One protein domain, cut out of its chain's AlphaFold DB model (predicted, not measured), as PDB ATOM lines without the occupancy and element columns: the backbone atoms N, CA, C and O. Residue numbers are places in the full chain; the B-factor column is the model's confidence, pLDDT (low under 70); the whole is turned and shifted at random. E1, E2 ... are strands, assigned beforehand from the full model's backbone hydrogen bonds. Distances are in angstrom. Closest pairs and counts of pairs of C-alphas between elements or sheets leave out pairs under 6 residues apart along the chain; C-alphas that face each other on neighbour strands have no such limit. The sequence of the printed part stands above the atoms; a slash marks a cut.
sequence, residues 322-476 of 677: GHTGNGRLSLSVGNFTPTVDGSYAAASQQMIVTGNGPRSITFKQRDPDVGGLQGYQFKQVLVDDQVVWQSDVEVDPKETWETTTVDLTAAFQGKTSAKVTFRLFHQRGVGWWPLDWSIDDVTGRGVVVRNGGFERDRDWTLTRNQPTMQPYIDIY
ATOM      1  N   GLY A 322      32.629  36.623 -25.378       92.56
ATOM      2  CA  GLY A 322      31.444  37.140 -24.673       92.56
ATOM      3  C   GLY A 322      31.552  38.638 -24.378       92.56
ATOM      4  O   GLY A 322      32.658  39.180 -24.336       92.56
ATOM      5  N   HIS A 323      30.430  39.328 -24.171       94.88
ATOM      6  CA  HIS A 323      30.425  40.702 -23.653       94.88
ATOM      7  C   HIS A 323      30.509  40.682 -22.122       94.88
ATOM      8  O   HIS A 323      31.363  41.359 -21.542       94.88
ATOM      9  N   THR A 324      29.680  39.861 -21.473       92.56
ATOM     10  CA  THR A 324      29.823  39.503 -20.056       92.56
ATOM     11  C   THR A 324      29.789  37.989 -19.869       92.56
ATOM     12  O   THR A 324      29.507  37.240 -20.795       92.56
ATOM     13  N   GLY A 325      30.116  37.522 -18.660       93.44
ATOM     14  CA  GLY A 325      30.084  36.094 -18.354       93.44
ATOM     15  C   GLY A 325      31.102  35.296 -19.171       93.44
ATOM     16  O   GLY A 325      32.239  35.731 -19.305       93.44
ATOM     17  N   ASN A 326      30.736  34.100 -19.631       93.75
ATOM     18  CA  ASN A 326      31.550  33.250 -20.509       93.75
ATOM     19  C   ASN A 326      30.837  32.898 -21.821       93.75
ATOM     20  O   ASN A 326      31.472  32.334 -22.715       93.75
ATOM     21  N   GLY A 327      29.530  33.140 -21.907       95.56
ATOM     22  CA  GLY A 327      28.687  32.737 -23.019       95.56
ATOM     23  C   GLY A 327      28.480  33.838 -24.052       95.56
ATOM     24  O   GLY A 327      28.545  35.024 -23.762       95.56
ATOM     25  N   ARG A 328      28.176  33.429 -25.282       96.75
ATOM     26  CA  ARG A 328      27.509  34.265 -26.286       96.75
ATOM     27  C   ARG A 328      26.697  33.398 -27.237       96.75
ATOM     28  O   ARG A 328      26.990  32.216 -27.434       96.75
ATOM     29  N   LEU A 329      25.719  34.001 -27.896       98.12
ATOM     30  CA  LEU A 329      25.136  33.438 -29.106       98.12
ATOM     31  C   LEU A 329      25.945  33.896 -30.318       98.12
ATOM     32  O   LEU A 329      26.184  35.085 -30.490       98.12
ATOM     33  N   SER A 330      26.314  32.945 -31.166       96.00
ATOM     34  CA  SER A 330      26.895  33.161 -32.486       96.00
ATOM     35  C   SER A 330      25.895  32.723 -33.550       96.00
ATOM     36  O   SER A 330      25.399  31.592 -33.533       96.00
ATOM     37  N   LEU A 331      25.589  33.615 -34.486       96.19
ATOM     38  CA  LEU A 331      24.884  33.292 -35.721       96.19
ATOM     39  C   LEU A 331      25.838  33.598 -36.871       96.19
ATOM     40  O   LEU A 331      26.059  34.765 -37.188       96.19
ATOM     41  N   SER A 332      26.419  32.558 -37.471       91.94
ATOM     42  CA  SER A 332      27.553  32.729 -38.381       91.94
ATOM     43  C   SER A 332      27.412  32.021 -39.728       91.94
ATOM     44  O   SER A 332      26.545  31.169 -39.944       91.94
ATOM     45  N   VAL A 333      28.290  32.407 -40.649       89.38
ATOM     46  CA  VAL A 333      28.590  31.740 -41.917       89.38
ATOM     47  C   VAL A 333      30.111  31.639 -42.048       89.38
ATOM     48  O   VAL A 333      30.837  32.590 -41.754       89.38
ATOM     49  N   GLY A 334      30.598  30.460 -42.437       82.62
ATOM     50  CA  GLY A 334      32.028  30.155 -42.483       82.62
ATOM     51  C   GLY A 334      32.785  30.836 -43.628       82.62
ATOM     52  O   GLY A 334      32.207  31.402 -44.557       82.62
ATOM     53  N   ASN A 335      34.113  30.724 -43.590       79.31
ATOM     54  CA  ASN A 335      34.988  31.169 -44.676       79.31
ATOM     55  C   ASN A 335      34.714  30.398 -45.976       79.31
ATOM     56  O   ASN A 335      34.295  29.239 -45.950       79.31
ATOM     57  N   PHE A 336      34.934  31.059 -47.118       80.38
ATOM     58  CA  PHE A 336      34.767  30.500 -48.471       80.38
ATOM     59  C   PHE A 336      33.429  29.779 -48.702       80.38
ATOM     60  O   PHE A 336      33.334  28.847 -49.501       80.38
ATOM     61  N   THR A 337      32.387  30.201 -47.981       86.19
ATOM     62  CA  THR A 337      31.086  29.540 -47.976       86.19
ATOM     63  C   THR A 337      30.064  30.381 -48.737       86.19
ATOM     64  O   THR A 337      29.682  31.452 -48.255       86.19
ATOM     65  N   PRO A 338      29.584  29.918 -49.906       92.25
ATOM     66  CA  PRO A 338      28.500  30.590 -50.595       92.25
ATOM     67  C   PRO A 338      27.178  30.386 -49.851       92.25
ATOM     68  O   PRO A 338      26.948  29.367 -49.194       92.25
ATOM     69  N   THR A 339      26.269  31.338 -50.002       93.69
ATOM     70  CA  THR A 339      24.893  31.245 -49.499       93.69
ATOM     71  C   THR A 339      23.904  31.573 -50.605       93.69
ATOM     72  O   THR A 339      24.275  32.104 -51.649       93.69
ATOM     73  N   VAL A 340      22.636  31.242 -50.383       95.75
ATOM     74  CA  VAL A 340      21.543  31.530 -51.320       95.75
ATOM     75  C   VAL A 340      20.550  32.505 -50.700       95.75
ATOM     76  O   VAL A 340      20.495  32.650 -49.475       95.75
ATOM     77  N   ASP A 341      19.742  33.145 -51.538       97.69
ATOM     78  CA  ASP A 341      18.671  34.035 -51.099       97.69
ATOM     79  C   ASP A 341      17.763  33.337 -50.076       97.69
ATOM     80  O   ASP A 341      17.340  32.190 -50.245       97.69
ATOM     81  N   GLY A 342      17.473  34.034 -48.984       97.75
ATOM     82  CA  GLY A 342      16.639  33.541 -47.898       97.75
ATOM     83  C   GLY A 342      17.341  32.621 -46.894       97.75
ATOM     84  O   GLY A 342      16.669  32.115 -45.992       97.75
ATOM     85  N   SER A 343      18.654  32.377 -47.012       97.50
ATOM     86  CA  SER A 343      19.406  31.577 -46.025       97.50
ATOM     87  C   SER A 343      19.367  32.227 -44.638       97.50
ATOM     88  O   SER A 343      19.425  33.451 -44.526       97.50
ATOM     89  N   TYR A 344      19.286  31.431 -43.569       98.00
ATOM     90  CA  TYR A 344      19.351  31.944 -42.204       98.00
ATOM     91  C   TYR A 344      19.948  30.983 -41.170       98.00
ATOM     92  O   TYR A 344      19.787  29.762 -41.258       98.00
ATOM     93  N   ALA A 345      20.554  31.577 -40.138       97.50
ATOM     94  CA  ALA A 345      20.806  30.988 -38.821       97.50
ATOM     95  C   ALA A 345      19.964  31.741 -37.785       97.50
ATOM     96  O   ALA A 345      19.827  32.961 -37.869       97.50
ATOM     97  N   ALA A 346      19.386  31.036 -36.817       98.69
ATOM     98  CA  ALA A 346      18.503  31.634 -35.828       98.69
ATOM     99  C   ALA A 346      18.570  30.951 -34.458       98.69
ATOM    100  O   ALA A 346      18.813  29.749 -34.357       98.69
ATOM    101  N   ALA A 347      18.252  31.712 -33.414       98.81
ATOM    102  CA  ALA A 347      18.034  31.222 -32.059       98.81
ATOM    103  C   ALA A 347      16.705  31.757 -31.532       98.81
ATOM    104  O   ALA A 347      16.443  32.958 -31.603       98.81
ATOM    105  N   SER A 348      15.862  30.874 -30.997       98.69
ATOM    106  CA  SER A 348      14.519  31.237 -30.537       98.69
ATOM    107  C   SER A 348      14.227  30.800 -29.107       98.69
ATOM    108  O   SER A 348      14.731  29.780 -28.635       98.69
ATOM    109  N   GLN A 349      13.385  31.567 -28.421       98.12
ATOM    110  CA  GLN A 349      12.903  31.272 -27.077       98.12
ATOM    111  C   GLN A 349      11.439  31.696 -26.933       98.12
ATOM    112  O   GLN A 349      11.027  32.742 -27.436       98.12
ATOM    113  N   GLN A 350      10.649  30.906 -26.202       98.19
ATOM    114  CA  GLN A 350       9.319  31.329 -25.770       98.19
ATOM    115  C   GLN A 350       9.452  32.318 -24.604       98.19
ATOM    116  O   GLN A 350       9.843  31.926 -23.502       98.19
ATOM    117  N   MET A 351       9.103  33.584 -24.827       98.00
ATOM    118  CA  MET A 351       9.135  34.620 -23.791       98.00
ATOM    119  C   MET A 351       7.743  34.823 -23.190       98.00
ATOM    120  O   MET A 351       6.746  34.902 -23.911       98.00
ATOM    121  N   ILE A 352       7.669  34.903 -21.860       97.38
ATOM    122  CA  ILE A 352       6.413  35.070 -21.107       97.38
ATOM    123  C   ILE A 352       6.216  36.548 -20.780       97.38
ATOM    124  O   ILE A 352       7.148  37.190 -20.301       97.38
ATOM    125  N   VAL A 353       5.008  37.070 -20.988       96.25
ATOM    126  CA  VAL A 353       4.651  38.455 -20.656       96.25
ATOM    127  C   VAL A 353       4.476  38.625 -19.149       96.25
ATOM    128  O   VAL A 353       3.710  37.902 -18.514       96.25
ATOM    129  N   THR A 354       5.140  39.628 -18.581       91.38
ATOM    130  CA  THR A 354       5.050  40.001 -17.163       91.38
ATOM    131  C   THR A 354       4.409  41.380 -17.023       91.38
ATOM    132  O   THR A 354       5.069  42.398 -16.837       91.38
ATOM    133  N   GLY A 355       3.079  41.410 -17.124       84.81
ATOM    134  CA  GLY A 355       2.261  42.603 -16.897       84.81
ATOM    135  C   GLY A 355       1.695  43.262 -18.160       84.81
ATOM    136  O   GLY A 355       1.872  42.802 -19.289       84.81
ATOM    137  N   ASN A 356       0.973  44.365 -17.946       85.31
ATOM    138  CA  ASN A 356       0.196  45.052 -18.987       85.31
ATOM    139  C   ASN A 356       0.924  46.253 -19.622       85.31
ATOM    140  O   ASN A 356       0.352  46.918 -20.480       85.31
ATOM    141  N   GLY A 357       2.156  46.546 -19.193       91.12
ATOM    142  CA  GLY A 357       2.937  47.693 -19.664       91.12
ATOM    143  C   GLY A 357       3.650  47.474 -21.009       91.12
ATOM    144  O   GLY A 357       3.449  46.442 -21.657       91.12
ATOM    145  N   PRO A 358       4.496  48.440 -21.421       94.69
ATOM    146  CA  PRO A 358       5.361  48.313 -22.592       94.69
ATOM    147  C   PRO A 358       6.269  47.087 -22.504       94.69
ATOM    148  O   PRO A 358       6.728  46.726 -21.413       94.69
ATOM    149  N   ARG A 359       6.536  46.473 -23.656       97.00
ATOM    150  CA  ARG A 359       7.338  45.256 -23.781       97.00
ATOM    151  C   ARG A 359       8.512  45.527 -24.697       97.00
ATOM    152  O   ARG A 359       8.305  45.950 -25.824       97.00
ATOM    153  N   SER A 360       9.722  45.261 -24.239       98.19
ATOM    154  CA  SER A 360      10.920  45.414 -25.062       98.19
ATOM    155  C   SER A 360      11.968  44.386 -24.677       98.19
ATOM    156  O   SER A 360      11.969  43.888 -23.549       98.19
ATOM    157  N   ILE A 361      12.877  44.104 -25.603       98.56
ATOM    158  CA  ILE A 361      14.148  43.453 -25.286       98.56
ATOM    159  C   ILE A 361      15.290  44.427 -25.531       98.56
ATOM    160  O   ILE A 361      15.233  45.231 -26.461       98.56
ATOM    161  N   THR A 362      16.319  44.337 -24.702       98.75
ATOM    162  CA  THR A 362      17.586  45.043 -24.872       98.75
ATOM    163  C   THR A 362      18.696  44.007 -24.869       98.75
ATOM    164  O   THR A 362      18.701  43.142 -24.000       98.75
ATOM    165  N   PHE A 363      19.608  44.065 -25.828       98.69
ATOM    166  CA  PHE A 363      20.709  43.111 -25.952       98.69
ATOM    167  C   PHE A 363      21.984  43.804 -26.415       98.69
ATOM    168  O   PHE A 363      21.944  44.897 -26.992       98.69
ATOM    169  N   LYS A 364      23.111  43.151 -26.148       98.06
ATOM    170  CA  LYS A 364      24.413  43.494 -26.700       98.06
ATOM    171  C   LYS A 364      24.623  42.729 -27.994       98.06
ATOM    172  O   LYS A 364      24.315  41.542 -28.059       98.06
ATOM    173  N   GLN A 365      25.126  43.404 -29.018       96.19
ATOM    174  CA  GLN A 365      25.522  42.769 -30.270       96.19
ATOM    175  C   GLN A 365      26.888  43.245 -30.740       96.19
ATOM    176  O   GLN A 365      27.274  44.372 -30.451       96.19
ATOM    177  N   ARG A 366      27.598  42.387 -31.464       92.94
ATOM    178  CA  ARG A 366      28.851  42.703 -32.152       92.94
ATOM    179  C   ARG A 366      28.918  41.865 -33.416       92.94
ATOM    180  O   ARG A 366      28.571  40.684 -33.381       92.94
ATOM    181  N   ASP A 367      29.442  42.426 -34.490       87.50
ATOM    182  CA  ASP A 367      29.899  41.647 -35.631       87.50
ATOM    183  C   ASP A 367      31.270  42.153 -36.127       87.50
ATOM    184  O   ASP A 367      31.634  43.317 -35.910       87.50
ATOM    185  N   PRO A 368      32.104  41.249 -36.671       72.88
ATOM    186  CA  PRO A 368      33.417  41.589 -37.192       72.88
ATOM    187  C   PRO A 368      33.251  42.137 -38.611       72.88
ATOM    188  O   PRO A 368      33.494  41.407 -39.565       72.88
ATOM    189  N   ASP A 369      32.764  43.367 -38.797       66.00
ATOM    190  CA  ASP A 369      32.548  43.847 -40.165       66.00
ATOM    191  C   ASP A 369      33.873  43.906 -40.959       66.00
ATOM    192  O   ASP A 369      34.855  44.572 -40.598       66.00
ATOM    193  N   VAL A 370      33.909  43.147 -42.052       58.66
ATOM    194  CA  VAL A 370      35.014  43.087 -43.014       58.66
ATOM    195  C   VAL A 370      34.535  43.487 -44.409       58.66
ATOM    196  O   VAL A 370      35.047  42.968 -45.394       58.66
ATOM    197  N   GLY A 371      33.572  44.410 -44.514       58.56
ATOM    198  CA  GLY A 371      33.198  45.093 -45.759       58.56
ATOM    199  C   GLY A 371      31.971  44.544 -46.486       58.56
ATOM    200  O   GLY A 371      32.001  44.473 -47.719       58.56
ATOM    201  N   GLY A 372      30.960  44.083 -45.752       65.88
ATOM    202  CA  GLY A 372      29.758  43.463 -46.312       65.88
ATOM    203  C   GLY A 372      29.066  44.278 -47.395       65.88
ATOM    204  O   GLY A 372      29.337  45.440 -47.696       65.88
ATOM    205  N   LEU A 373      28.168  43.601 -48.100       82.00
ATOM    206  CA  LEU A 373      27.430  44.230 -49.181       82.00
ATOM    207  C   LEU A 373      26.103  44.732 -48.635       82.00
ATOM    208  O   LEU A 373      25.226  43.936 -48.290       82.00
ATOM    209  N   GLN A 374      25.937  46.053 -48.633       90.50
ATOM    210  CA  GLN A 374      24.675  46.689 -48.276       90.50
ATOM    211  C   GLN A 374      23.501  46.008 -49.005       90.50
ATOM    212  O   GLN A 374      23.490  45.862 -50.234       90.50
ATOM    213  N   GLY A 375      22.497  45.587 -48.242       93.75
ATOM    214  CA  GLY A 375      21.298  44.920 -48.736       93.75
ATOM    215  C   GLY A 375      21.398  43.400 -48.894       93.75
ATOM    216  O   GLY A 375      20.467  42.806 -49.449       93.75
ATOM    217  N   TYR A 376      22.488  42.759 -48.454       95.06
ATOM    218  CA  TYR A 376      22.664  41.306 -48.568       95.06
ATOM    219  C   TYR A 376      22.345  40.573 -47.271       95.06
ATOM    220  O   TYR A 376      21.518  39.659 -47.281       95.06
ATOM    221  N   GLN A 377      22.982  40.959 -46.169       94.25
ATOM    222  CA  GLN A 377      22.884  40.266 -44.889       94.25
ATOM    223  C   GLN A 377      22.247  41.177 -43.843       94.25
ATOM    224  O   GLN A 377      22.554  42.359 -43.746       94.25
ATOM    225  N   PHE A 378      21.338  40.613 -43.058       96.50
ATOM    226  CA  PHE A 378      20.540  41.350 -42.095       96.50
ATOM    227  C   PHE A 378      20.470  40.631 -40.758       96.50
ATOM    228  O   PHE A 378      20.211  39.429 -40.682       96.50
ATOM    229  N   LYS A 379      20.605  41.414 -39.696       97.44
ATOM    230  CA  LYS A 379      20.321  41.039 -38.315       97.44
ATOM    231  C   LYS A 379      18.844  41.295 -38.065       97.44
ATOM    232  O   LYS A 379      18.351  42.376 -38.374       97.44
ATOM    233  N   GLN A 380      18.113  40.314 -37.549       98.69
ATOM    234  CA  GLN A 380      16.669  40.425 -37.342       98.69
ATOM    235  C   GLN A 380      16.249  39.951 -35.953       98.69
ATOM    236  O   GLN A 380      16.785  38.979 -35.418       98.69
ATOM    237  N   VAL A 381      15.211  40.602 -35.422       98.81
ATOM    238  CA  VAL A 381      14.406  40.108 -34.303       98.81
ATOM    239  C   VAL A 381      13.002  39.844 -34.819       98.81
ATOM    240  O   VAL A 381      12.392  40.693 -35.475       98.81
ATOM    241  N   LEU A 382      12.484  38.659 -34.506       98.88
ATOM    242  CA  LEU A 382      11.143  38.235 -34.873       98.88
ATOM    243  C   LEU A 382      10.300  37.910 -33.643       98.88
ATOM    244  O   LEU A 382      10.820  37.388 -32.658       98.88
ATOM    245  N   VAL A 383       8.992  38.143 -33.747       98.69
ATOM    246  CA  VAL A 383       7.970  37.690 -32.794       98.69
ATOM    247  C   VAL A 383       6.940  36.865 -33.555       98.69
ATOM    248  O   VAL A 383       6.287  37.385 -34.456       98.69
ATOM    249  N   ASP A 384       6.801  35.584 -33.210       98.12
ATOM    250  CA  ASP A 384       5.948  34.615 -33.919       98.12
ATOM    251  C   ASP A 384       6.153  34.665 -35.446       98.12
ATOM    252  O   ASP A 384       5.213  34.790 -36.229       98.12
ATOM    253  N   ASP A 385       7.426  34.614 -35.852       97.75
ATOM    254  CA  ASP A 385       7.888  34.623 -37.248       97.75
ATOM    255  C   ASP A 385       7.611  35.923 -38.032       97.75
ATOM    256  O   ASP A 385       7.901  35.996 -39.226       97.75
ATOM    257  N   GLN A 386       7.145  36.984 -37.363       98.25
ATOM    258  CA  GLN A 386       7.042  38.335 -37.926       98.25
ATOM    259  C   GLN A 386       8.268  39.170 -37.558       98.25
ATOM    260  O   GLN A 386       8.612  39.265 -36.381       98.25
ATOM    261  N   VAL A 387       8.915  39.797 -38.543       98.69
ATOM    262  CA  VAL A 387      10.055  40.701 -38.312       98.69
ATOM    263  C   VAL A 387       9.561  41.970 -37.620       98.69
ATOM    264  O   VAL A 387       8.720  42.686 -38.157       98.69
ATOM    265  N   VAL A 388      10.089  42.242 -36.427       98.56
ATOM    266  CA  VAL A 388       9.777  43.450 -35.637       98.56
ATOM    267  C   VAL A 388      10.950  44.423 -35.574       98.56
ATOM    268  O   VAL A 388      10.765  45.595 -35.267       98.56
ATOM    269  N   TRP A 389      12.156  43.945 -35.884       98.69
ATOM    270  CA  TRP A 389      13.353  44.760 -36.044       98.69
ATOM    271  C   TRP A 389      14.292  44.110 -37.051       98.69
ATOM    272  O   TRP A 389      14.395  42.881 -37.114       98.69
ATOM    273  N   GLN A 390      14.974  44.953 -37.819       98.12
ATOM    274  CA  GLN A 390      15.987  44.556 -38.779       98.12
ATOM    275  C   GLN A 390      17.065  45.639 -38.854       98.12
ATOM    276  O   GLN A 390      16.731  46.822 -38.904       98.12
ATOM    277  N   SER A 391      18.326  45.226 -38.913       96.06
ATOM    278  CA  SER A 391      19.459  46.083 -39.260       96.06
ATOM    279  C   SER A 391      20.324  45.388 -40.301       96.06
ATOM    280  O   SER A 391      20.481  44.166 -40.261       96.06
ATOM    281  N   ASP A 392      20.849  46.155 -41.247       94.50
ATOM    282  CA  ASP A 392      21.899  45.673 -42.144       94.50
ATOM    283  C   ASP A 392      23.179  45.436 -41.324       94.50
ATOM    284  O   ASP A 392      23.381  46.080 -40.289       94.50
ATOM    285  N   VAL A 393      24.006  44.480 -41.735       90.69
ATOM    286  CA  VAL A 393      25.276  44.194 -41.049       90.69
ATOM    287  C   VAL A 393      26.267  45.349 -41.219       90.69
ATOM    288  O   VAL A 393      26.960  45.673 -40.267       90.69
ATOM    289  N   GLU A 394      26.192  46.071 -42.343       88.25
ATOM    290  CA  GLU A 394      27.058  47.216 -42.689       88.25
ATOM    291  C   GLU A 394      26.896  48.461 -41.806       88.25
ATOM    292  O   GLU A 394      27.610  49.452 -41.970       88.25
ATOM    293  N   VAL A 395      25.875  48.499 -40.950       86.62
ATOM    294  CA  VAL A 395      25.541  49.714 -40.191       86.62
ATOM    295  C   VAL A 395      26.370  49.833 -38.914       86.62
ATOM    296  O   VAL A 395      26.555  50.947 -38.418       86.62
ATOM    297  N   ASP A 396      26.855  48.715 -38.378       83.31
ATOM    298  CA  ASP A 396      27.461  48.689 -37.054       83.31
ATOM    299  C   ASP A 396      28.952  49.084 -37.124       83.31
ATOM    300  O   ASP A 396      29.662  48.767 -38.081       83.31
ATOM    301  N   PRO A 397      29.479  49.777 -36.102       80.44
ATOM    302  CA  PRO A 397      30.904  49.986 -35.957       80.44
ATOM    303  C   PRO A 397      31.612  48.642 -35.775       80.44
ATOM    304  O   PRO A 397      31.301  47.857 -34.876       80.44
ATOM    305  N   LYS A 398      32.634  48.432 -36.601       77.19
ATOM    306  CA  LYS A 398      33.468  47.233 -36.600       77.19
ATOM    307  C   LYS A 398      33.941  46.841 -35.197       77.19
ATOM    308  O   LYS A 398      34.412  47.685 -34.428       77.19
ATOM    309  N   GLU A 399      33.868  45.542 -34.894       78.19
ATOM    310  CA  GLU A 399      34.474  44.923 -33.704       78.19
ATOM    311  C   GLU A 399      33.970  45.467 -32.354       78.19
ATOM    312  O   GLU A 399      34.558  45.190 -31.305       78.19
ATOM    313  N   THR A 400      32.861  46.207 -32.350       87.06
ATOM    314  CA  THR A 400      32.370  46.921 -31.169       87.06
ATOM    315  C   THR A 400      31.069  46.316 -30.655       87.06
ATOM    316  O   THR A 400      30.175  45.970 -31.419       87.06
ATOM    317  N   TRP A 401      30.952  46.201 -29.329       92.88
ATOM    318  CA  TRP A 401      29.710  45.791 -28.680       92.88
ATOM    319  C   TRP A 401      28.724  46.954 -28.565       92.88
ATOM    320  O   TRP A 401      28.902  47.868 -27.754       92.88
ATOM    321  N   GLU A 402      27.634  46.876 -29.314       94.88
ATOM    322  CA  GLU A 402      26.556  47.855 -29.319       94.88
ATOM    323  C   GLU A 402      25.351  47.408 -28.498       94.88
ATOM    324  O   GLU A 402      25.061  46.221 -28.366       94.88
ATOM    325  N   THR A 403      24.618  48.376 -27.950       97.38
ATOM    326  CA  THR A 403      23.359  48.116 -27.244       97.38
ATOM    327  C   THR A 403      22.188  48.371 -28.181       97.38
ATOM    328  O   THR A 403      21.958  49.514 -28.571       97.38
ATOM    329  N   THR A 404      21.380  47.349 -28.439       97.94
ATOM    330  CA  THR A 404      20.149  47.481 -29.225       97.94
ATOM    331  C   THR A 404      18.933  47.260 -28.341       97.94
ATOM    332  O   THR A 404      18.898  46.324 -27.546       97.94
ATOM    333  N   THR A 405      17.920  48.121 -28.472       98.56
ATOM    334  CA  THR A 405      16.614  47.948 -27.817       98.56
ATOM    335  C   THR A 405      15.515  47.863 -28.863       98.56
ATOM    336  O   THR A 405      15.381  48.753 -29.697       98.56
ATOM    337  N   VAL A 406      14.708  46.807 -28.788       98.62
ATOM    338  CA  VAL A 406      13.601  46.548 -29.711       98.62
ATOM    339  C   VAL A 406      12.284  46.606 -28.949       98.62
ATOM    340  O   VAL A 406      12.096  45.876 -27.972       98.62
ATOM    341  N   ASP A 407      11.367  47.464 -29.398       98.19
ATOM    342  CA  ASP A 407       9.997  47.514 -28.884       98.19
ATOM    343  C   ASP A 407       9.179  46.345 -29.448       98.19
ATOM    344  O   ASP A 407       9.032  46.174 -30.656       98.19
ATOM    345  N   LEU A 408       8.644  45.527 -28.548       98.12
ATOM    346  CA  LEU A 408       7.845  44.342 -28.842       98.12
ATOM    347  C   LEU A 408       6.360  44.555 -28.507       98.12
ATOM    348  O   LEU A 408       5.556  43.631 -28.646       98.12
ATOM    349  N   THR A 409       5.970  45.745 -28.041       97.00
ATOM    350  CA  THR A 409       4.654  46.014 -27.446       97.00
ATOM    351  C   THR A 409       3.506  45.651 -28.382       97.00
ATOM    352  O   THR A 409       2.596  44.933 -27.962       97.00
ATOM    353  N   ALA A 410       3.570  46.086 -29.644       96.88
ATOM    354  CA  ALA A 410       2.547  45.785 -30.645       96.88
ATOM    355  C   ALA A 410       2.489  44.283 -30.972       96.88
ATOM    356  O   ALA A 410       1.415  43.687 -30.988       96.88
ATOM    357  N   ALA A 411       3.645  43.640 -31.152       97.19
ATOM    358  CA  ALA A 411       3.726  42.226 -31.521       97.19
ATOM    359  C   ALA A 411       3.262  41.266 -30.407       97.19
ATOM    360  O   ALA A 411       2.887  40.121 -30.681       97.19
ATOM    361  N   PHE A 412       3.257  41.734 -29.156       96.19
ATOM    362  CA  PHE A 412       2.767  41.014 -27.979       96.19
ATOM    363  C   PHE A 412       1.352  41.425 -27.538       96.19
ATOM    364  O   PHE A 412       0.867  40.937 -26.513       96.19
ATOM    365  N   GLN A 413       0.669  42.312 -28.266       95.12
ATOM    366  CA  GLN A 413      -0.667  42.767 -27.883       95.12
ATOM    367  C   GLN A 413      -1.646  41.585 -27.783       95.12
ATOM    368  O   GLN A 413      -1.807  40.805 -28.718       95.12
ATOM    369  N   GLY A 414      -2.291  41.444 -26.620       94.31
ATOM    370  CA  GLY A 414      -3.239  40.358 -26.343       94.31
ATOM    371  C   GLY A 414      -2.604  38.982 -26.101       94.31
ATOM    372  O   GLY A 414      -3.336  38.015 -25.904       94.31
ATOM    373  N   LYS A 415      -1.268  38.871 -26.083       96.31
ATOM    374  CA  LYS A 415      -0.552  37.605 -25.874       96.31
ATOM    375  C   LYS A 415      -0.061  37.475 -24.434       96.31
ATOM    376  O   LYS A 415       0.380  38.444 -23.822       96.31
ATOM    377  N   THR A 416      -0.083  36.255 -23.900       96.62
ATOM    378  CA  THR A 416       0.551  35.910 -22.610       96.62
ATOM    379  C   THR A 416       1.978  35.393 -22.789       96.62
ATOM    380  O   THR A 416       2.778  35.420 -21.855       96.62
ATOM    381  N   SER A 417       2.319  34.947 -23.997       97.75
ATOM    382  CA  SER A 417       3.668  34.565 -24.404       97.75
ATOM    383  C   SER A 417       3.790  34.633 -25.927       97.75
ATOM    384  O   SER A 417       2.773  34.550 -26.616       97.75
ATOM    385  N   ALA A 418       5.008  34.773 -26.443       98.12
ATOM    386  CA  ALA A 418       5.297  34.671 -27.874       98.12
ATOM    387  C   ALA A 418       6.705  34.105 -28.101       98.12
ATOM    388  O   ALA A 418       7.574  34.212 -27.226       98.12
ATOM    389  N   LYS A 419       6.934  33.511 -29.275       98.56
ATOM    390  CA  LYS A 419       8.259  33.048 -29.694       98.56
ATOM    391  C   LYS A 419       9.065  34.246 -30.179       98.56
ATOM    392  O   LYS A 419       8.723  34.839 -31.199       98.56
ATOM    393  N   VAL A 420      10.150  34.567 -29.484       98.75
ATOM    394  CA  VAL A 420      11.102  35.603 -29.900       98.75
ATOM    395  C   VAL A 420      12.318  34.937 -30.523       98.75
ATOM    396  O   VAL A 420      12.833  33.966 -29.971       98.75
ATOM    397  N   THR A 421      12.747  35.422 -31.686       98.88
ATOM    398  CA  THR A 421      13.838  34.821 -32.467       98.88
ATOM    399  C   THR A 421      14.850  35.875 -32.892       98.88
ATOM    400  O   THR A 421      14.464  36.856 -33.521       98.88
ATOM    401  N   PHE A 422      16.128  35.641 -32.605       98.88
ATOM    402  CA  PHE A 422      17.238  36.313 -33.279       98.88
ATOM    403  C   PHE A 422      17.567  35.558 -34.562       98.88
ATOM    404  O   PHE A 422      17.626  34.327 -34.537       98.88
ATOM    405  N   ARG A 423      17.764  36.264 -35.678       98.69
ATOM    406  CA  ARG A 423      18.036  35.646 -36.981       98.69
ATOM    407  C   ARG A 423      19.057  36.442 -37.788       98.69
ATOM    408  O   ARG A 423      18.803  37.600 -38.102       98.69
ATOM    409  N   LEU A 424      20.165  35.802 -38.160       97.56
ATOM    410  CA  LEU A 424      21.016  36.265 -39.252       97.56
ATOM    411  C   LEU A 424      20.378  35.793 -40.558       97.56
ATOM    412  O   LEU A 424      20.220  34.588 -40.763       97.56
ATOM    413  N   PHE A 425      19.978  36.729 -41.413       97.81
ATOM    414  CA  PHE A 425      19.207  36.486 -42.625       97.81
ATOM    415  C   PHE A 425      19.935  37.018 -43.856       97.81
ATOM    416  O   PHE A 425      20.280  38.191 -43.925       97.81
ATOM    417  N   HIS A 426      20.124  36.167 -44.853       96.44
ATOM    418  CA  HIS A 426      20.709  36.539 -46.133       96.44
ATOM    419  C   HIS A 426      19.570  36.855 -47.097       96.44
ATOM    420  O   HIS A 426      19.005  35.958 -47.721       96.44
ATOM    421  N   GLN A 427      19.202  38.130 -47.203       97.06
ATOM    422  CA  GLN A 427      18.218  38.582 -48.186       97.06
ATOM    423  C   GLN A 427      18.690  38.296 -49.612       97.06
ATOM    424  O   GLN A 427      17.870  37.982 -50.473       97.06
ATOM    425  N   ARG A 428      20.004  38.370 -49.835       96.31
ATOM    426  CA  ARG A 428      20.669  37.927 -51.058       96.31
ATOM    427  C   ARG A 428      21.810  36.987 -50.704       96.31
ATOM    428  O   ARG A 428      22.532  37.221 -49.736       96.31
ATOM    429  N   GLY A 429      21.972  35.937 -51.496       92.56
ATOM    430  CA  GLY A 429      23.113  35.044 -51.410       92.56
ATOM    431  C   GLY A 429      24.423  35.778 -51.692       92.56
ATOM    432  O   GLY A 429      24.484  36.698 -52.508       92.56
ATOM    433  N   VAL A 430      25.484  35.345 -51.022       90.12
ATOM    434  CA  VAL A 430      26.859  35.798 -51.266       90.12
ATOM    435  C   VAL A 430      27.679  34.662 -51.868       90.12
ATOM    436  O   VAL A 430      27.447  33.496 -51.548       90.12
ATOM    437  N   GLY A 431      28.654  34.988 -52.719       87.62
ATOM    438  CA  GLY A 431      29.631  34.003 -53.199       87.62
ATOM    439  C   GLY A 431      30.623  33.603 -52.105       87.62
ATOM    440  O   GLY A 431      30.956  32.432 -51.963       87.62
ATOM    441  N   TRP A 432      31.058  34.581 -51.311       82.12
ATOM    442  CA  TRP A 432      31.906  34.398 -50.141       82.12
ATOM    443  C   TRP A 432      31.818  35.663 -49.286       82.12
ATOM    444  O   TRP A 432      32.187  36.741 -49.744       82.12
ATOM    445  N   TRP A 433      31.261  35.519 -48.081       84.50
ATOM    446  CA  TRP A 433      31.191  36.587 -47.084       84.50
ATOM    447  C   TRP A 433      31.093  35.991 -45.674       84.50
ATOM    448  O   TRP A 433      29.982  35.702 -45.220       84.50
ATOM    449  N   PRO A 434      32.223  35.705 -45.005       85.50
ATOM    450  CA  PRO A 434      32.191  35.177 -43.651       85.50
ATOM    451  C   PRO A 434      31.650  36.243 -42.698       85.50
ATOM    452  O   PRO A 434      31.956  37.424 -42.833       85.50
ATOM    453  N   LEU A 435      30.833  35.825 -41.740       88.19
ATOM    454  CA  LEU A 435      30.247  36.716 -40.746       88.19
ATOM    455  C   LEU A 435      29.945  35.920 -39.486       88.19
ATOM    456  O   LEU A 435      29.498  34.777 -39.572       88.19
ATOM    457  N   ASP A 436      30.131  36.545 -38.330       90.88
ATOM    458  CA  ASP A 436      29.700  36.021 -37.041       90.88
ATOM    459  C   ASP A 436      28.986  37.114 -36.241       90.88
ATOM    460  O   ASP A 436      29.618  37.965 -35.613       90.88
ATOM    461  N   TRP A 437      27.652  37.083 -36.263       94.62
ATOM    462  CA  TRP A 437      26.852  37.969 -35.430       94.62
ATOM    463  C   TRP A 437      26.797  37.427 -34.002       94.62
ATOM    464  O   TRP A 437      26.139  36.419 -33.718       94.62
ATOM    465  N   SER A 438      27.496  38.124 -33.111       95.88
ATOM    466  CA  SER A 438      27.554  37.854 -31.680       95.88
ATOM    467  C   SER A 438      26.416  38.568 -30.961       95.88
ATOM    468  O   SER A 438      26.220  39.766 -31.165       95.88
ATOM    469  N   ILE A 439      25.703  37.861 -30.086       98.31
ATOM    470  CA  ILE A 439      24.638  38.412 -29.242       98.31
ATOM    471  C   ILE A 439      24.876  37.987 -27.796       98.31
ATOM    472  O   ILE A 439      25.191  36.825 -27.532       98.31
ATOM    473  N   ASP A 440      24.695  38.923 -26.870       98.25
ATOM    474  CA  ASP A 440      24.864  38.707 -25.435       98.25
ATOM    475  C   ASP A 440      23.961  39.654 -24.609       98.25
ATOM    476  O   ASP A 440      23.264  40.507 -25.166       98.25
ATOM    477  N   ASP A 441      23.936  39.502 -23.283       98.12
ATOM    478  CA  ASP A 441      23.221  40.360 -22.324       98.12
ATOM    479  C   ASP A 441      21.749  40.650 -22.683       98.12
ATOM    480  O   ASP A 441      21.242  41.766 -22.523       98.12
ATOM    481  N   VAL A 442      21.020  39.645 -23.171       98.69
ATOM    482  CA  VAL A 442      19.610  39.809 -23.540       98.69
ATOM    483  C   VAL A 442      18.757  39.983 -22.280       98.69
ATOM    484  O   VAL A 442      18.570  39.066 -21.480       98.69
ATOM    485  N   THR A 443      18.177  41.165 -22.125       98.25
ATOM    486  CA  THR A 443      17.289  41.541 -21.024       98.25
ATOM    487  C   THR A 443      15.909  41.917 -21.550       98.25
ATOM    488  O   THR A 443      15.754  42.374 -22.680       98.25
ATOM    489  N   GLY A 444      14.876  41.695 -20.734       97.44
ATOM    490  CA  GLY A 444      13.484  41.959 -21.096       97.44
ATOM    491  C   GLY A 444      12.822  42.951 -20.147       97.44
ATOM    492  O   GLY A 444      12.930  42.824 -18.928       97.44
ATOM    493  N   ARG A 445      12.071  43.907 -20.698       97.94
ATOM    494  CA  ARG A 445      11.101  44.728 -19.962       97.94
ATOM    495  C   ARG A 445       9.703  44.227 -20.298       97.94
ATOM    496  O   ARG A 445       9.352  44.153 -21.469       97.94
ATOM    497  N   GLY A 446       8.909  43.869 -19.289       97.12
ATOM    498  CA  GLY A 446       7.554  43.326 -19.489       97.12
ATOM    499  C   GLY A 446       7.513  41.925 -20.121       97.12
ATOM    500  O   GLY A 446       6.428  41.431 -20.433       97.12
ATOM    501  N   VAL A 447       8.673  41.285 -20.302       97.69
ATOM    502  CA  VAL A 447       8.835  39.899 -20.757       97.69
ATOM    503  C   VAL A 447       9.957  39.212 -19.977       97.69
ATOM    504  O   VAL A 447      10.899  39.865 -19.531       97.69
ATOM    505  N   VAL A 448       9.868  37.893 -19.811       98.00
ATOM    506  CA  VAL A 448      10.922  37.074 -19.190       98.00
ATOM    507  C   VAL A 448      11.843  36.514 -20.262       98.00
ATOM    508  O   VAL A 448      11.393  35.750 -21.116       98.00
ATOM    509  N   VAL A 449      13.131  36.833 -20.145       97.75
ATOM    510  CA  VAL A 449      14.219  36.210 -20.905       97.75
ATOM    511  C   VAL A 449      14.927  35.207 -19.998       97.75
ATOM    512  O   VAL A 449      15.275  35.523 -18.860       97.75
ATOM    513  N   ARG A 450      15.139  33.984 -20.482       97.69
ATOM    514  CA  ARG A 450      15.968  32.976 -19.811       97.69
ATOM    515  C   ARG A 450      17.300  32.876 -20.527       97.69
ATOM    516  O   ARG A 450      17.332  32.886 -21.752       97.69
ATOM    517  N   ASN A 451      18.378  32.714 -19.761       97.75
ATOM    518  CA  ASN A 451      19.717  32.520 -20.320       97.75
ATOM    519  C   ASN A 451      20.103  33.633 -21.313       97.75
ATOM    520  O   ASN A 451      20.552  33.356 -22.421       97.75
ATOM    521  N   GLY A 452      19.851  34.890 -20.931       98.00
ATOM    522  CA  GLY A 452      20.120  36.051 -21.782       98.00
ATOM    523  C   GLY A 452      21.606  36.322 -22.021       98.00
ATOM    524  O   GLY A 452      21.931  36.921 -23.034       98.00
ATOM    525  N   GLY A 453      22.476  35.839 -21.125       97.50
ATOM    526  CA  GLY A 453      23.935  35.857 -21.294       97.50
ATOM    527  C   GLY A 453      24.516  34.577 -21.911       97.50
ATOM    528  O   GLY A 453      25.710  34.356 -21.885       97.50
ATOM    529  N   PHE A 454      23.672  33.645 -22.373       98.00
ATOM    530  CA  PHE A 454      24.109  32.418 -23.062       98.00
ATOM    531  C   PHE A 454      25.124  31.524 -22.313       98.00
ATOM    532  O   PHE A 454      25.781  30.680 -22.910       98.00
ATOM    533  N   GLU A 455      25.173  31.607 -20.983       96.94
ATOM    534  CA  GLU A 455      26.074  30.842 -20.098       96.94
ATOM    535  C   GLU A 455      25.839  29.323 -20.085       96.94
ATOM    536  O   GLU A 455      26.514  28.559 -19.389       96.94
ATOM    537  N   ARG A 456      24.805  28.866 -20.787       95.69
ATOM    538  CA  ARG A 456      24.422  27.463 -20.915       95.69
ATOM    539  C   ARG A 456      23.965  27.202 -22.339       95.69
ATOM    540  O   ARG A 456      23.329  28.036 -22.967       95.69
ATOM    541  N   ASP A 457      24.181  25.985 -22.797       93.12
ATOM    542  CA  ASP A 457      23.866  25.501 -24.142       93.12
ATOM    543  C   ASP A 457      22.398  25.100 -24.353       93.12
ATOM    544  O   ASP A 457      22.061  24.324 -25.245       93.12
ATOM    545  N   ARG A 458      21.514  25.609 -23.497       93.75
ATOM    546  CA  ARG A 458      20.091  25.276 -23.447       93.75
ATOM    547  C   ARG A 458      19.264  26.555 -23.318       93.75
ATOM    548  O   ARG A 458      19.800  27.658 -23.318       93.75
ATOM    549  N   ASP A 459      17.948  26.410 -23.191       96.69
ATOM    550  CA  ASP A 459      16.955  27.499 -23.087       96.69
ATOM    551  C   ASP A 459      16.701  28.293 -24.386       96.69
ATOM    552  O   ASP A 459      15.661  28.946 -24.498       96.69
ATOM    553  N   TRP A 460      17.587  28.185 -25.377       98.38
ATOM    554  CA  TRP A 460      17.392  28.672 -26.743       98.38
ATOM    555  C   TRP A 460      17.340  27.498 -27.724       98.38
ATOM    556  O   TRP A 460      18.124  26.557 -27.629       98.38
ATOM    557  N   THR A 461      16.412  27.549 -28.677       98.38
ATOM    558  CA  THR A 461      16.316  26.583 -29.777       98.38
ATOM    559  C   THR A 461      17.040  27.142 -30.992       98.38
ATOM    560  O   THR A 461      16.587  28.128 -31.581       98.38
ATOM    561  N   LEU A 462      18.159  26.515 -31.352       97.81
ATOM    562  CA  LEU A 462      18.973  26.878 -32.510       97.81
ATOM    563  C   LEU A 462      18.393  26.243 -33.780       97.81
ATOM    564  O   LEU A 462      18.085  25.052 -33.802       97.81
ATOM    565  N   THR A 463      18.225  27.034 -34.839       97.56
ATOM    566  CA  THR A 463      17.662  26.584 -36.121       97.56
ATOM    567  C   THR A 463      18.365  27.241 -37.301       97.56
ATOM    568  O   THR A 463      18.949  28.315 -37.184       97.56
ATOM    569  N   ARG A 464      18.294  26.592 -38.459       96.38
ATOM    570  CA  ARG A 464      18.805  27.085 -39.740       96.38
ATOM    571  C   ARG A 464      18.012  26.452 -40.876       96.38
ATOM    572  O   ARG A 464      17.448  25.376 -40.679       96.38
ATOM    573  N   ASN A 465      17.990  27.077 -42.049       96.56
ATOM    574  CA  ASN A 465      17.398  26.482 -43.260       96.56
ATOM    575  C   ASN A 465      18.431  26.038 -44.306       96.56
ATOM    576  O   ASN A 465      18.057  25.389 -45.277       96.56
ATOM    577  N   GLN A 466      19.706  26.375 -44.113       93.81
ATOM    578  CA  GLN A 466      20.811  25.944 -44.960       93.81
ATOM    579  C   GLN A 466      21.958  25.443 -44.080       93.81
ATOM    580  O   GLN A 466      22.220  26.042 -43.037       93.81
ATOM    581  N   PRO A 467      22.669  24.374 -44.476       90.62
ATOM    582  CA  PRO A 467      23.785  23.834 -43.697       90.62
ATOM    583  C   PRO A 467      25.021  24.747 -43.683       90.62
ATOM    584  O   PRO A 467      25.893  24.574 -42.839       90.62
ATOM    585  N   THR A 468      25.084  25.732 -44.582       90.88
ATOM    586  CA  THR A 468      26.106  26.790 -44.611       90.88
ATOM    587  C   THR A 468      25.968  27.798 -43.471       90.88
ATOM    588  O   THR A 468      26.926  28.498 -43.155       90.88
ATOM    589  N   MET A 469      24.793  27.852 -42.842       93.19
ATOM    590  CA  MET A 469      24.486  28.736 -41.724       93.19
ATOM    591  C   MET A 469      24.752  28.005 -40.401       93.19
ATOM    592  O   MET A 469      24.387  26.837 -40.237       93.19
ATOM    593  N   GLN A 470      25.388  28.674 -39.445       91.88
ATOM    594  CA  GLN A 470      25.933  28.050 -38.238       91.88
ATOM    595  C   GLN A 470      25.459  28.803 -36.982       91.88
ATOM    596  O   GLN A 470      26.113  29.740 -36.531       91.88
ATOM    597  N   PRO A 471      24.292  28.441 -36.414       95.69
ATOM    598  CA  PRO A 471      23.897  28.921 -35.096       95.69
ATOM    599  C   PRO A 471      24.629  28.125 -34.005       95.69
ATOM    600  O   PRO A 471      24.593  26.892 -34.008       95.69
ATOM    601  N   TYR A 472      25.246  28.810 -33.047       95.50
ATOM    602  CA  TYR A 472      25.982  28.179 -31.954       95.50
ATOM    603  C   TYR A 472      25.906  28.996 -30.663       95.50
ATOM    604  O   TYR A 472      25.889  30.220 -30.699       95.50
ATOM    605  N   ILE A 473      25.883  28.326 -29.511       96.81
ATOM    606  CA  ILE A 473      26.120  28.978 -28.215       96.81
ATOM    607  C   ILE A 473      27.555  28.654 -27.818       96.81
ATOM    608  O   ILE A 473      27.840  27.516 -27.430       96.81
ATOM    609  N   ASP A 474      28.446  29.631 -27.954       94.69
ATOM    610  CA  ASP A 474      29.861  29.512 -27.603       94.69
ATOM    611  C   ASP A 474      30.054  29.901 -26.135       94.69
ATOM    612  O   ASP A 474      29.568  30.941 -25.701       94.69
ATOM    613  N   ILE A 475      30.714  29.034 -25.365       94.88
ATOM    614  CA  ILE A 475      30.925  29.209 -23.922       94.88
ATOM    615  C   ILE A 475      32.405  29.030 -23.633       94.88
ATOM    616  O   ILE A 475      32.901  27.898 -23.596       94.88
ATOM    617  N   TYR A 476      33.116  30.133 -23.436       93.25
ATOM    618  CA  TYR A 476      34.538  30.130 -23.121       93.25
ATOM    619  C   TYR A 476      34.829  29.338 -21.836       93.25
ATOM    620  O   TYR A 476      34.071  29.385 -20.866       93.25
TER     621      TYR A 476
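Overview. This is residues 322 to 476 of the 677 residues of an uncharacterized protein of Kribbella solani (UniProt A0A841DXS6). Two strongly twisted sheets of five strands lie face to face as a sandwich, and E1 to E8 form a jelly roll, one long hairpin wound over both sheets in four nested antiparallel pairs: E1 with E8, E2 with E7, E3 with E6, E4 with E5. After these, E9 and E10 each add an edge strand, E9 beside E2 in one sheet and E10 beside E1 in the other. Reading from Gly 322 you pass 155 printed residues with ten named strands, E1 to E10 in order, and no named helix; the class is all strand, though the strands hold 77 residues, under half of those printed. One sheet runs E6 E3 E8 E1 E10 and the other E5 E4 E7 E2 E9, both all antiparallel. The whole is compact, with a radius of gyration of the C-alphas of 14.9 A and spans of 47 by 31 by 27 A.

Arrangement. Begin at E1, residues 327 to 333, an inner strand; its antiparallel neighbours are E8, residues 435 to 445, with N 329 and O 439 at 2.9 A, and E10, residues 469 to 475, with N 330 and O 472 at 2.8 A. Go on to E2, residues 343 to 353, in the other sheet; beside it you find E7, residues 417 to 426, with N 347 and O 422 at 2.9 A, and E9, residues 461 to 464, with N 346 and O 463 at 2.8 A. E3, residues 360 to 366, is antiparallel to E8, with N 362 and O 443 at 2.9 A, and to the edge strand E6, residues 402 to 407, with N 363 and O 404 at 2.9 A. E4, residues 377 to 383, pairs with E7 through N 380 and O 423, 2.9 A, and forms a hairpin with the edge strand E5, residues 386 to 392, where N 381 and O 389 are 3.0 A apart. The two sheets have 83 pairs of C-alphas within 10 A, and their best planes are 13 degrees apart. Between them, E2 and E10 touch, the closest C-alphas being those of Ala 345 and Met 469, 5.2 A. E5 and E10 are apart.

Along the chain. Find C-alpha 327 at (28.687, 32.737, -23.019), where E1 begins. E2 runs 30.1 A from C-alpha 343 at (19.406, 31.577, -46.025), and E7 runs 27.7 A. E8 measures 29.4 A and bends by 54 degrees at residue 441. E10 ends at C-alpha 475, (30.925, 29.209, -23.922).

Size, cuts and confidence. The C-alphas farthest apart are those of Phe 336 and Asn 356, 47.7 A. The printed part has no cut. The link from E8 to E9 is long, with 15 residues; in it residues 447 to 448 pair antiparallel with residues 352 to 353 of E2. The mean pLDDT of the printed part is 93.7, with residues 369 to 372 under 70.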